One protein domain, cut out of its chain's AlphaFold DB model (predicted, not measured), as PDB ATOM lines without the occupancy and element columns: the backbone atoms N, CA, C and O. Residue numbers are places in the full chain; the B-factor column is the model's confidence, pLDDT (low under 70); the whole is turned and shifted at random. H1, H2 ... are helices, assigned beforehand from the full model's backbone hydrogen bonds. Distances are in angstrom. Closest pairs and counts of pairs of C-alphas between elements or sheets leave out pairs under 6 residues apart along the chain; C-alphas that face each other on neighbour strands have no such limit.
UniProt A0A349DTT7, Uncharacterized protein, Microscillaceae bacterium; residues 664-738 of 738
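What this domain is: This is residues 664 to 738 of the 738 residues of an uncharacterized protein of Microscillaceae bacterium (UniProt A0A349DTT7). A hairpin of two helices, H1 and H2, makes one side of a small globule; H5 packs on H2 away from H1, H4 lies across the end where H2 begins, and H3 lies near H2 and H1 on another side. The printed part has 75 residues with five named helices, H1 to H5 in chain order, and no named strand, and its class is all helix. It is compact, with a radius of gyration of the C-alphas of 11.1 A and spans of 34 by 28 by 19 A.

Where its parts are: H1, residues 667 to 680, begins at C-alpha 667 (-36.775, 23.534, -17.283) and is 19.9 A long. H2, residues 685 to 697, is 18.1 A long. H3 is residues 703 to 711, 12.0 A, and H4 residues 714 to 721, 10.9 A. H5, residues 724 to 732, 12.5 A, ends at C-alpha 732 (-22.399, 14.998, -23.191).

How they stand to each other: H1 and H2 form a helical hairpin and touch at a shallow tilt of 19 degrees, opposite ways; their closest C-alphas, of Gly 668 and Ala 695, are 4.0 A apart. H1 and H3 are close but not clearly touching, with the C-alphas of Cys 676 and Phe 709 closest at 7.4 A. H2 and H3 are near each other. H2 touches H4 with residues 685 to 689 alone, closest at the C-alphas of Ile 685 and Ile 716, 6.2 A, at a steep tilt of 59 degrees. H2 touches H5 at 38 degrees, only just steep; the C-alphas of Glu 693 and Leu 726 are closest, 5.1 A. H3 and H4 only just touch, and only at the corner, with the C-alphas of Leu 710 and Leu 717 closest at 6.2 A. H3 and H5 are apart. In H1 to H5 every O i to N i+4 pair is within hydrogen-bond range.

The domain as a whole: The C-alphas of Glu 664 and Leu 738, the two farthest apart, are 34.3 A apart. The printed part has no cut, and its four links between helices are tight. Mean pLDDT of the printed part is 70.6; 32 residues are under 70, among them 664 to 671 and 719 to 725.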
ATOM      1  N   GLU A 664     -43.695  18.969 -11.672       46.59
ATOM      2  CA  GLU A 664     -42.397  19.643 -11.560       46.59
ATOM      3  C   GLU A 664     -42.055  20.384 -12.862       46.59
ATOM      4  O   GLU A 664     -42.081  19.808 -13.956       46.59
ATOM      5  N   ILE A 665     -41.679  21.662 -12.746       50.53
ATOM      6  CA  ILE A 665     -41.277  22.490 -13.888       50.53
ATOM      7  C   ILE A 665     -39.889  22.040 -14.368       50.53
ATOM      8  O   ILE A 665     -38.855  22.626 -14.039       50.53
ATOM      9  N   ASN A 666     -39.860  20.976 -15.172       55.72
ATOM     10  CA  ASN A 666     -38.655  20.514 -15.849       55.72
ATOM     11  C   ASN A 666     -38.220  21.580 -16.870       55.72
ATOM     12  O   ASN A 666     -38.743  21.662 -17.983       55.72
ATOM     13  N   MET A 667     -37.267  22.424 -16.466       54.44
ATOM     14  CA  MET A 667     -36.775  23.534 -17.283       54.44
ATOM     15  C   MET A 667     -36.124  23.063 -18.585       54.44
ATOM     16  O   MET A 667     -36.298  23.721 -19.607       54.44
ATOM     17  N   GLY A 668     -35.422  21.924 -18.585       60.69
ATOM     18  CA  GLY A 668     -34.855  21.347 -19.806       60.69
ATOM     19  C   GLY A 668     -35.930  21.087 -20.867       60.69
ATOM     20  O   GLY A 668     -35.763  21.447 -22.031       60.69
ATOM     21  N   GLU A 669     -37.075  20.551 -20.448       65.50
ATOM     22  CA  GLU A 669     -38.229  20.325 -21.320       65.50
ATOM     23  C   GLU A 669     -38.872  21.634 -21.811       65.50
ATOM     24  O   GLU A 669     -39.267  21.714 -22.972       65.50
ATOM     25  N   VAL A 670     -38.940  22.677 -20.974       58.47
ATOM     26  CA  VAL A 670     -39.440  24.007 -21.381       58.47
ATOM     27  C   VAL A 670     -38.557  24.611 -22.478       58.47
ATOM     28  O   VAL A 670     -39.066  25.052 -23.508       58.47
ATOM     29  N   PHE A 671     -37.229  24.578 -22.318       62.75
ATOM     30  CA  PHE A 671     -36.305  25.051 -23.356       62.75
ATOM     31  C   PHE A 671     -36.390  24.210 -24.640       62.75
ATOM     32  O   PHE A 671     -36.349  24.772 -25.735       62.75
ATOM     33  N   PHE A 672     -36.593  22.890 -24.535       75.06
ATOM     34  CA  PHE A 672     -36.808  22.033 -25.705       75.06
ATOM     35  C   PHE A 672     -38.116  22.375 -26.440       75.06
ATOM     36  O   PHE A 672     -38.102  22.583 -27.652       75.06
ATOM     37  N   ARG A 673     -39.233  22.538 -25.715       65.88
ATOM     38  CA  ARG A 673     -40.520  23.003 -26.274       65.88
ATOM     39  C   ARG A 673     -40.387  24.384 -26.934       65.88
ATOM     40  O   ARG A 673     -40.953  24.599 -28.005       65.88
ATOM     41  N   SER A 674     -39.598  25.292 -26.352       62.09
ATOM     42  CA  SER A 674     -39.260  26.588 -26.960       62.09
ATOM     43  C   SER A 674     -38.503  26.422 -28.285       62.09
ATOM     44  O   SER A 674     -38.870  27.053 -29.277       62.09
ATOM     45  N   ALA A 675     -37.511  25.526 -28.355       70.25
ATOM     46  CA  ALA A 675     -36.795  25.220 -29.596       70.25
ATOM     47  C   ALA A 675     -37.722  24.641 -30.687       70.25
ATOM     48  O   ALA A 675     -37.626  25.064 -31.842       70.25
ATOM     49  N   CYS A 676     -38.662  23.753 -30.328       71.94
ATOM     50  CA  CYS A 676     -39.718  23.264 -31.228       71.94
ATOM     51  C   CYS A 676     -40.569  24.411 -31.784       71.94
ATOM     52  O   CYS A 676     -40.618  24.602 -32.999       71.94
ATOM     53  N   TYR A 677     -41.147  25.243 -30.914       65.19
ATOM     54  CA  TYR A 677     -41.986  26.368 -31.337       65.19
ATOM     55  C   TYR A 677     -41.228  27.375 -32.220       65.19
ATOM     56  O   TYR A 677     -41.765  27.868 -33.213       65.19
ATOM     57  N   LEU A 678     -39.971  27.697 -31.887       66.75
ATOM     58  CA  LEU A 678     -39.142  28.610 -32.684       66.75
ATOM     59  C   LEU A 678     -38.849  28.044 -34.083       66.75
ATOM     60  O   LEU A 678     -38.816  28.813 -35.046       66.75
ATOM     61  N   LYS A 679     -38.683  26.720 -34.198       74.69
ATOM     62  CA  LYS A 679     -38.522  26.009 -35.472       74.69
ATOM     63  C   LYS A 679     -39.813  26.027 -36.297       74.69
ATOM     64  O   LYS A 679     -39.774  26.408 -37.462       74.69
ATOM     65  N   GLU A 680     -40.953  25.703 -35.688       71.62
ATOM     66  CA  GLU A 680     -42.284  25.762 -36.319       71.62
ATOM     67  C   GLU A 680     -42.630  27.171 -36.832       71.62
ATOM     68  O   GLU A 680     -43.212  27.329 -37.901       71.62
ATOM     69  N   ASN A 681     -42.229  28.211 -36.093       64.00
ATOM     70  CA  ASN A 681     -42.481  29.618 -36.424       64.00
ATOM     71  C   ASN A 681     -41.357  30.261 -37.266       64.00
ATOM     72  O   ASN A 681     -41.232  31.496 -37.286       64.00
ATOM     73  N   SER A 682     -40.538  29.437 -37.934       68.38
ATOM     74  CA  SER A 682     -39.470  29.830 -38.867       68.38
ATOM     75  C   SER A 682     -38.563  30.949 -38.338       68.38
ATOM     76  O   SER A 682     -38.274  31.924 -39.039       68.38
ATOM     77  N   LYS A 683     -38.146  30.856 -37.068       70.31
ATOM     78  CA  LYS A 683     -37.172  31.786 -36.475       70.31
ATOM     79  C   LYS A 683     -35.745  31.428 -36.870       70.31
ATOM     80  O   LYS A 683     -35.483  30.394 -37.479       70.31
ATOM     81  N   GLY A 684     -34.816  32.333 -36.570       75.38
ATOM     82  CA  GLY A 684     -33.417  32.138 -36.909       75.38
ATOM     83  C   GLY A 684     -32.848  30.875 -36.260       75.38
ATOM     84  O   GLY A 684     -33.095  30.565 -35.094       75.38
ATOM     85  N   ILE A 685     -32.042  30.146 -37.035       75.38
ATOM     86  CA  ILE A 685     -31.284  28.992 -36.541       75.38
ATOM     87  C   ILE A 685     -30.418  29.346 -35.306       75.38
ATOM     88  O   ILE A 685     -30.343  28.498 -34.417       75.38
ATOM     89  N   PRO A 686     -29.799  30.545 -35.170       72.44
ATOM     90  CA  PRO A 686     -29.089  30.932 -33.943       72.44
ATOM     91  C   PRO A 686     -29.972  30.923 -32.687       72.44
ATOM     92  O   PRO A 686     -29.539  30.466 -31.634       72.44
ATOM     93  N   GLU A 687     -31.218  31.382 -32.784       66.06
ATOM     94  CA  GLU A 687     -32.174  31.384 -31.677       66.06
ATOM     95  C   GLU A 687     -32.647  29.964 -31.344       66.06
ATOM     96  O   GLU A 687     -32.653  29.575 -30.178       66.06
ATOM     97  N   ILE A 688     -32.961  29.162 -32.365       74.75
ATOM     98  CA  ILE A 688     -33.386  27.762 -32.206       74.75
ATOM     99  C   ILE A 688     -32.284  26.923 -31.533       74.75
ATOM    100  O   ILE A 688     -32.540  26.192 -30.574       74.75
ATOM    101  N   THR A 689     -31.042  27.046 -32.010       77.69
ATOM    102  CA  THR A 689     -29.880  26.336 -31.449       77.69
ATOM    103  C   THR A 689     -29.559  26.791 -30.024       77.69
ATOM    104  O   THR A 689     -29.261  25.950 -29.178       77.69
ATOM    105  N   LYS A 690     -29.702  28.087 -29.714       73.06
ATOM    106  CA  LYS A 690     -29.503  28.633 -28.361       73.06
ATOM    107  C   LYS A 690     -30.475  28.047 -27.330       73.06
ATOM    108  O   LYS A 690     -30.048  27.744 -26.218       73.06
ATOM    109  N   GLU A 691     -31.751  27.855 -27.676       66.81
ATOM    110  CA  GLU A 691     -32.700  27.195 -26.763       66.81
ATOM    111  C   GLU A 691     -32.463  25.678 -26.665       66.81
ATOM    112  O   GLU A 691     -32.557  25.123 -25.571       66.81
ATOM    113  N   LEU A 692     -32.059  25.005 -27.752       77.50
ATOM    114  CA  LEU A 692     -31.682  23.585 -27.687       77.50
ATOM    115  C   LEU A 692     -30.448  23.349 -26.794       77.50
ATOM    116  O   LEU A 692     -30.412  22.386 -26.030       77.50
ATOM    117  N   GLU A 693     -29.452  24.238 -26.841       74.25
ATOM    118  CA  GLU A 693     -28.278  24.164 -25.964       74.25
ATOM    119  C   GLU A 693     -28.670  24.312 -24.489       74.25
ATOM    120  O   GLU A 693     -28.244  23.516 -23.651       74.25
ATOM    121  N   ARG A 694     -29.550  25.272 -24.182       63.28
ATOM    122  CA  ARG A 694     -30.115  25.457 -22.837       63.28
ATOM    123  C   ARG A 694     -30.893  24.236 -22.364       63.28
ATOM    124  O   ARG A 694     -30.715  23.836 -21.219       63.28
ATOM    125  N   ALA A 695     -31.702  23.610 -23.219       67.44
ATOM    126  CA  ALA A 695     -32.432  22.393 -22.864       67.44
ATOM    127  C   ALA A 695     -31.490  21.313 -22.311       67.44
ATOM    128  O   ALA A 695     -31.696  20.803 -21.208       67.44
ATOM    129  N   ILE A 696     -30.403  21.041 -23.034       70.81
ATOM    130  CA  ILE A 696     -29.405  20.030 -22.667       70.81
ATOM    131  C   ILE A 696     -28.623  20.454 -21.416       70.81
ATOM    132  O   ILE A 696     -28.456  19.659 -20.491       70.81
ATOM    133  N   LEU A 697     -28.201  21.724 -21.332       61.66
ATOM    134  CA  LEU A 697     -27.546  22.285 -20.141       61.66
ATOM    135  C   LEU A 697     -28.442  22.266 -18.892       61.66
ATOM    136  O   LEU A 697     -27.923  22.363 -17.782       61.66
ATOM    137  N   HIS A 698     -29.757  22.119 -19.044       55.12
ATOM    138  CA  HIS A 698     -30.727  22.031 -17.954       55.12
ATOM    139  C   HIS A 698     -31.373  20.645 -17.830       55.12
ATOM    140  O   HIS A 698     -32.500  20.524 -17.354       55.12
ATOM    141  N   GLY A 699     -30.639  19.600 -18.224       61.16
ATOM    142  CA  GLY A 699     -30.977  18.207 -17.929       61.16
ATOM    143  C   GLY A 699     -31.903  17.527 -18.935       61.16
ATOM    144  O   GLY A 699     -32.314  16.396 -18.686       61.16
ATOM    145  N   TYR A 700     -32.224  18.154 -20.075       74.12
ATOM    146  CA  TYR A 700     -33.016  17.494 -21.113       74.12
ATOM    147  C   TYR A 700     -32.202  16.391 -21.805       74.12
ATOM    148  O   TYR A 700     -31.399  16.643 -22.701       74.12
ATOM    149  N   SER A 701     -32.419  15.156 -21.359       77.56
ATOM    150  CA  SER A 701     -31.672  13.955 -21.749       77.56
ATOM    151  C   SER A 701     -32.460  13.003 -22.661       77.56
ATOM    152  O   SER A 701     -31.978  11.917 -22.983       77.56
ATOM    153  N   HIS A 702     -33.656  13.399 -23.119       82.56
ATOM    154  CA  HIS A 702     -34.508  12.608 -24.017       82.56
ATOM    155  C   HIS A 702     -33.923  12.534 -25.437       82.56
ATOM    156  O   HIS A 702     -34.367  13.211 -26.366       82.56
ATOM    157  N   LYS A 703     -32.905  11.682 -25.595       84.31
ATOM    158  CA  LYS A 703     -32.097  11.528 -26.809       84.31
ATOM    159  C   LYS A 703     -32.924  11.336 -28.084       84.31
ATOM    160  O   LYS A 703     -32.636  11.996 -29.077       84.31
ATOM    161  N   ALA A 704     -33.964  10.500 -28.050       82.88
ATOM    162  CA  ALA A 704     -34.835  10.256 -29.205       82.88
ATOM    163  C   ALA A 704     -35.494  11.547 -29.727       82.88
ATOM    164  O   ALA A 704     -35.399  11.842 -30.917       82.88
ATOM    165  N   ASN A 705     -36.068  12.355 -28.831       84.44
ATOM    166  CA  ASN A 705     -36.758  13.601 -29.167       84.44
ATOM    167  C   ASN A 705     -35.791  14.626 -29.783       84.44
ATOM    168  O   ASN A 705     -36.122  15.309 -30.749       84.44
ATOM    169  N   ILE A 706     -34.570  14.716 -29.242       84.12
ATOM    170  CA  ILE A 706     -33.522  15.600 -29.768       84.12
ATOM    171  C   ILE A 706     -33.050  15.110 -31.143       84.12
ATOM    172  O   ILE A 706     -32.910  15.909 -32.066       84.12
ATOM    173  N   GLU A 707     -32.840  13.805 -31.316       82.56
ATOM    174  CA  GLU A 707     -32.494  13.238 -32.618       82.56
ATOM    175  C   GLU A 707     -33.586  13.470 -33.669       82.56
ATOM    176  O   GLU A 707     -33.256  13.796 -34.804       82.56
ATOM    177  N   GLU A 708     -34.865  13.323 -33.325       84.12
ATOM    178  CA  GLU A 708     -35.996  13.605 -34.218       84.12
ATOM    179  C   GLU A 708     -36.049  15.089 -34.609       84.12
ATOM    180  O   GLU A 708     -36.076  15.427 -35.797       84.12
ATOM    181  N   PHE A 709     -35.946  15.980 -33.617       83.25
ATOM    182  CA  PHE A 709     -35.880  17.428 -33.810       83.25
ATOM    183  C   PHE A 709     -34.767  17.841 -34.791       83.25
ATOM    184  O   PHE A 709     -34.981  18.712 -35.642       83.25
ATOM    185  N   LEU A 710     -33.601  17.189 -34.705       81.88
ATOM    186  CA  LEU A 710     -32.457  17.410 -35.592       81.88
ATOM    187  C   LEU A 710     -32.624  16.746 -36.969       81.88
ATOM    188  O   LEU A 710     -32.369  17.389 -37.985       81.88
ATOM    189  N   LYS A 711     -33.091  15.490 -37.041       78.19
ATOM    190  CA  LYS A 711     -33.324  14.755 -38.305       78.19
ATOM    191  C   LYS A 711     -34.283  15.503 -39.234       78.19
ATOM    192  O   LYS A 711     -34.095  15.483 -40.449       78.19
ATOM    193  N   ALA A 712     -35.263  16.199 -38.663       67.81
ATOM    194  CA  ALA A 712     -36.235  16.997 -39.398       67.81
ATOM    195  C   ALA A 712     -35.697  18.342 -39.949       67.81
ATOM    196  O   ALA A 712     -36.496  19.119 -40.461       67.81
ATOM    197  N   ASP A 713     -34.405  18.688 -39.818       73.75
ATOM    198  CA  ASP A 713     -33.824  19.884 -40.465       73.75
ATOM    199  C   ASP A 713     -32.303  19.774 -40.724       73.75
ATOM    200  O   ASP A 713     -31.470  19.765 -39.814       73.75
ATOM    201  N   LYS A 714     -31.930  19.754 -42.011       73.56
ATOM    202  CA  LYS A 714     -30.533  19.638 -42.460       73.56
ATOM    203  C   LYS A 714     -29.725  20.937 -42.326       73.56
ATOM    204  O   LYS A 714     -28.502  20.855 -42.219       73.56
ATOM    205  N   GLU A 715     -30.351  22.113 -42.320       73.56
ATOM    206  CA  GLU A 715     -29.659  23.396 -42.120       73.56
ATOM    207  C   GLU A 715     -29.326  23.623 -40.642       73.56
ATOM    208  O   GLU A 715     -28.217  24.059 -40.324       73.56
ATOM    209  N   ILE A 716     -30.227  23.237 -39.729       75.12
ATOM    210  CA  ILE A 716     -29.926  23.194 -38.289       75.12
ATOM    211  C   ILE A 716     -28.726  22.270 -38.038       75.12
ATOM    212  O   ILE A 716     -27.743  22.704 -37.436       75.12
ATOM    213  N   LEU A 717     -28.738  21.040 -38.568       73.56
ATOM    214  CA  LEU A 717     -27.614  20.100 -38.439       73.56
ATOM    215  C   LEU A 717     -26.281  20.673 -38.960       73.56
ATOM    216  O   LEU A 717     -25.268  20.572 -38.265       73.56
ATOM    217  N   LYS A 718     -26.269  21.324 -40.133       73.62
ATOM    218  CA  LYS A 718     -25.069  22.010 -40.656       73.62
ATOM    219  C   LYS A 718     -24.554  23.080 -39.694       73.62
ATOM    220  O   LYS A 718     -23.356  23.111 -39.421       73.62
ATOM    221  N   LYS A 719     -25.431  23.947 -39.171       69.69
ATOM    222  CA  LYS A 719     -25.011  25.018 -38.252       69.69
ATOM    223  C   LYS A 719     -24.505  24.478 -36.917       69.69
ATOM    224  O   LYS A 719     -23.535  25.009 -36.393       69.69
ATOM    225  N   ILE A 720     -25.062  23.380 -36.412       68.00
ATOM    226  CA  ILE A 720     -24.577  22.756 -35.173       68.00
ATOM    227  C   ILE A 720     -23.148  22.215 -35.328       68.00
ATOM    228  O   ILE A 720     -22.337  22.393 -34.418       68.00
ATOM    229  N   LYS A 721     -22.785  21.649 -36.491       64.50
ATOM    230  CA  LYS A 721     -21.399  21.212 -36.757       64.50
ATOM    231  C   LYS A 721     -20.371  22.356 -36.710       64.50
ATOM    232  O   LYS A 721     -19.199  22.087 -36.470       64.50
ATOM    233  N   ILE A 722     -20.798  23.613 -36.881       63.56
ATOM    234  CA  ILE A 722     -19.954  24.819 -36.758       63.56
ATOM    235  C   ILE A 722     -20.229  25.638 -35.480       63.56
ATOM    236  O   ILE A 722     -19.753  26.764 -35.362       63.56
ATOM    237  N   MET A 723     -20.959  25.086 -34.500       66.00
ATOM    238  CA  MET A 723     -21.223  25.714 -33.196       66.00
ATOM    239  C   MET A 723     -20.643  24.860 -32.049       66.00
ATOM    240  O   MET A 723     -21.333  24.000 -31.492       66.00
ATOM    241  N   PRO A 724     -19.371  25.092 -31.653       69.56
ATOM    242  CA  PRO A 724     -18.681  24.299 -30.633       69.56
ATOM    243  C   PRO A 724     -19.364  24.172 -29.257       69.56
ATOM    244  O   PRO A 724     -19.120  23.160 -28.598       69.56
ATOM    245  N   PRO A 725     -20.158  25.139 -28.746       68.56
ATOM    246  CA  PRO A 725     -20.872  24.980 -27.474       68.56
ATOM    247  C   PRO A 725     -21.943  23.873 -27.532       68.56
ATOM    248  O   PRO A 725     -21.762  22.824 -26.912       68.56
ATOM    249  N   LEU A 726     -22.971  24.028 -28.374       71.19
ATOM    250  CA  LEU A 726     -24.034  23.036 -28.586       71.19
ATOM    251  C   LEU A 726     -23.518  21.666 -29.064       71.19
ATOM    252  O   LEU A 726     -24.003  20.639 -28.592       71.19
ATOM    253  N   SER A 727     -22.497  21.618 -29.926       74.31
ATOM    254  CA  SER A 727     -21.864  20.349 -30.327       74.31
ATOM    255  C   SER A 727     -21.307  19.570 -29.119       74.31
ATOM    256  O   SER A 727     -21.563  18.373 -28.963       74.31
ATOM    257  N   ARG A 728     -20.638  20.260 -28.181       73.75
ATOM    258  CA  ARG A 728     -20.158  19.656 -26.922       73.75
ATOM    259  C   ARG A 728     -21.297  19.315 -25.956       73.75
ATOM    260  O   ARG A 728     -21.173  18.334 -25.225       73.75
ATOM    261  N   ALA A 729     -22.393  20.075 -25.945       69.88
ATOM    262  CA  ALA A 729     -23.574  19.751 -25.143       69.88
ATOM    263  C   ALA A 729     -24.235  18.441 -25.614       69.88
ATOM    264  O   ALA A 729     -24.453  17.541 -24.807       69.88
ATOM    265  N   LEU A 730     -24.465  18.287 -26.922       78.69
ATOM    266  CA  LEU A 730     -25.033  17.073 -27.525       78.69
ATOM    267  C   LEU A 730     -24.155  15.833 -27.280       78.69
ATOM    268  O   LEU A 730     -24.668  14.779 -26.899       78.69
ATOM    269  N   HIS A 731     -22.829  15.970 -27.375       78.88
ATOM    270  CA  HIS A 731     -21.906  14.878 -27.051       78.88
ATOM    271  C   HIS A 731     -22.007  14.428 -25.577       78.88
ATOM    272  O   HIS A 731     -21.881  13.237 -25.290       78.88
ATOM    273  N   ARG A 732     -22.255  15.341 -24.625       74.12
ATOM    274  CA  ARG A 732     -22.399  14.998 -23.191       74.12
ATOM    275  C   ARG A 732     -23.614  14.115 -22.893       74.12
ATOM    276  O   ARG A 732     -23.565  13.357 -21.933       74.12
ATOM    277  N   ILE A 733     -24.658  14.171 -23.721       74.81
ATOM    278  CA  ILE A 733     -25.836  13.288 -23.639       74.81
ATOM    279  C   ILE A 733     -25.778  12.122 -24.645       74.81
ATOM    280  O   ILE A 733     -26.796  11.518 -24.981       74.81
ATOM    281  N   GLY A 734     -24.583  11.798 -25.150       77.06
ATOM    282  CA  GLY A 734     -24.360  10.646 -26.025       77.06
ATOM    283  C   GLY A 734     -24.954  10.782 -27.431       77.06
ATOM    284  O   GLY A 734     -25.185   9.764 -28.089       77.06
ATOM    285  N   ILE A 735     -25.222  12.005 -27.905       76.00
ATOM    286  CA  ILE A 735     -25.615  12.272 -29.295       76.00
ATOM    287  C   ILE A 735     -24.357  12.613 -30.094       76.00
ATOM    288  O   ILE A 735     -23.785  13.694 -29.953       76.00
ATOM    289  N   SER A 736     -23.933  11.680 -30.948       72.94
ATOM    290  CA  SER A 736     -22.918  11.951 -31.967       72.94
ATOM    291  C   SER A 736     -23.548  12.692 -33.147       72.94
ATOM    292  O   SER A 736     -24.667  12.382 -33.551       72.94
ATOM    293  N   ILE A 737     -22.815  13.661 -33.696       64.00
ATOM    294  CA  ILE A 737     -23.220  14.488 -34.847       64.00
ATOM    295  C   ILE A 737     -22.228  14.327 -36.016       64.00
ATOM    296  O   ILE A 737     -22.107  15.215 -36.864       64.00
ATOM    297  N   LEU A 738     -21.460  13.231 -36.026       51.34
ATOM    298  CA  LEU A 738     -20.556  12.858 -37.120       51.34
ATOM    299  C   LEU A 738     -21.363  12.477 -38.369       51.34
ATOM    300  O   LEU A 738     -22.188  11.552 -38.274       51.34
TER     301      LEU A 738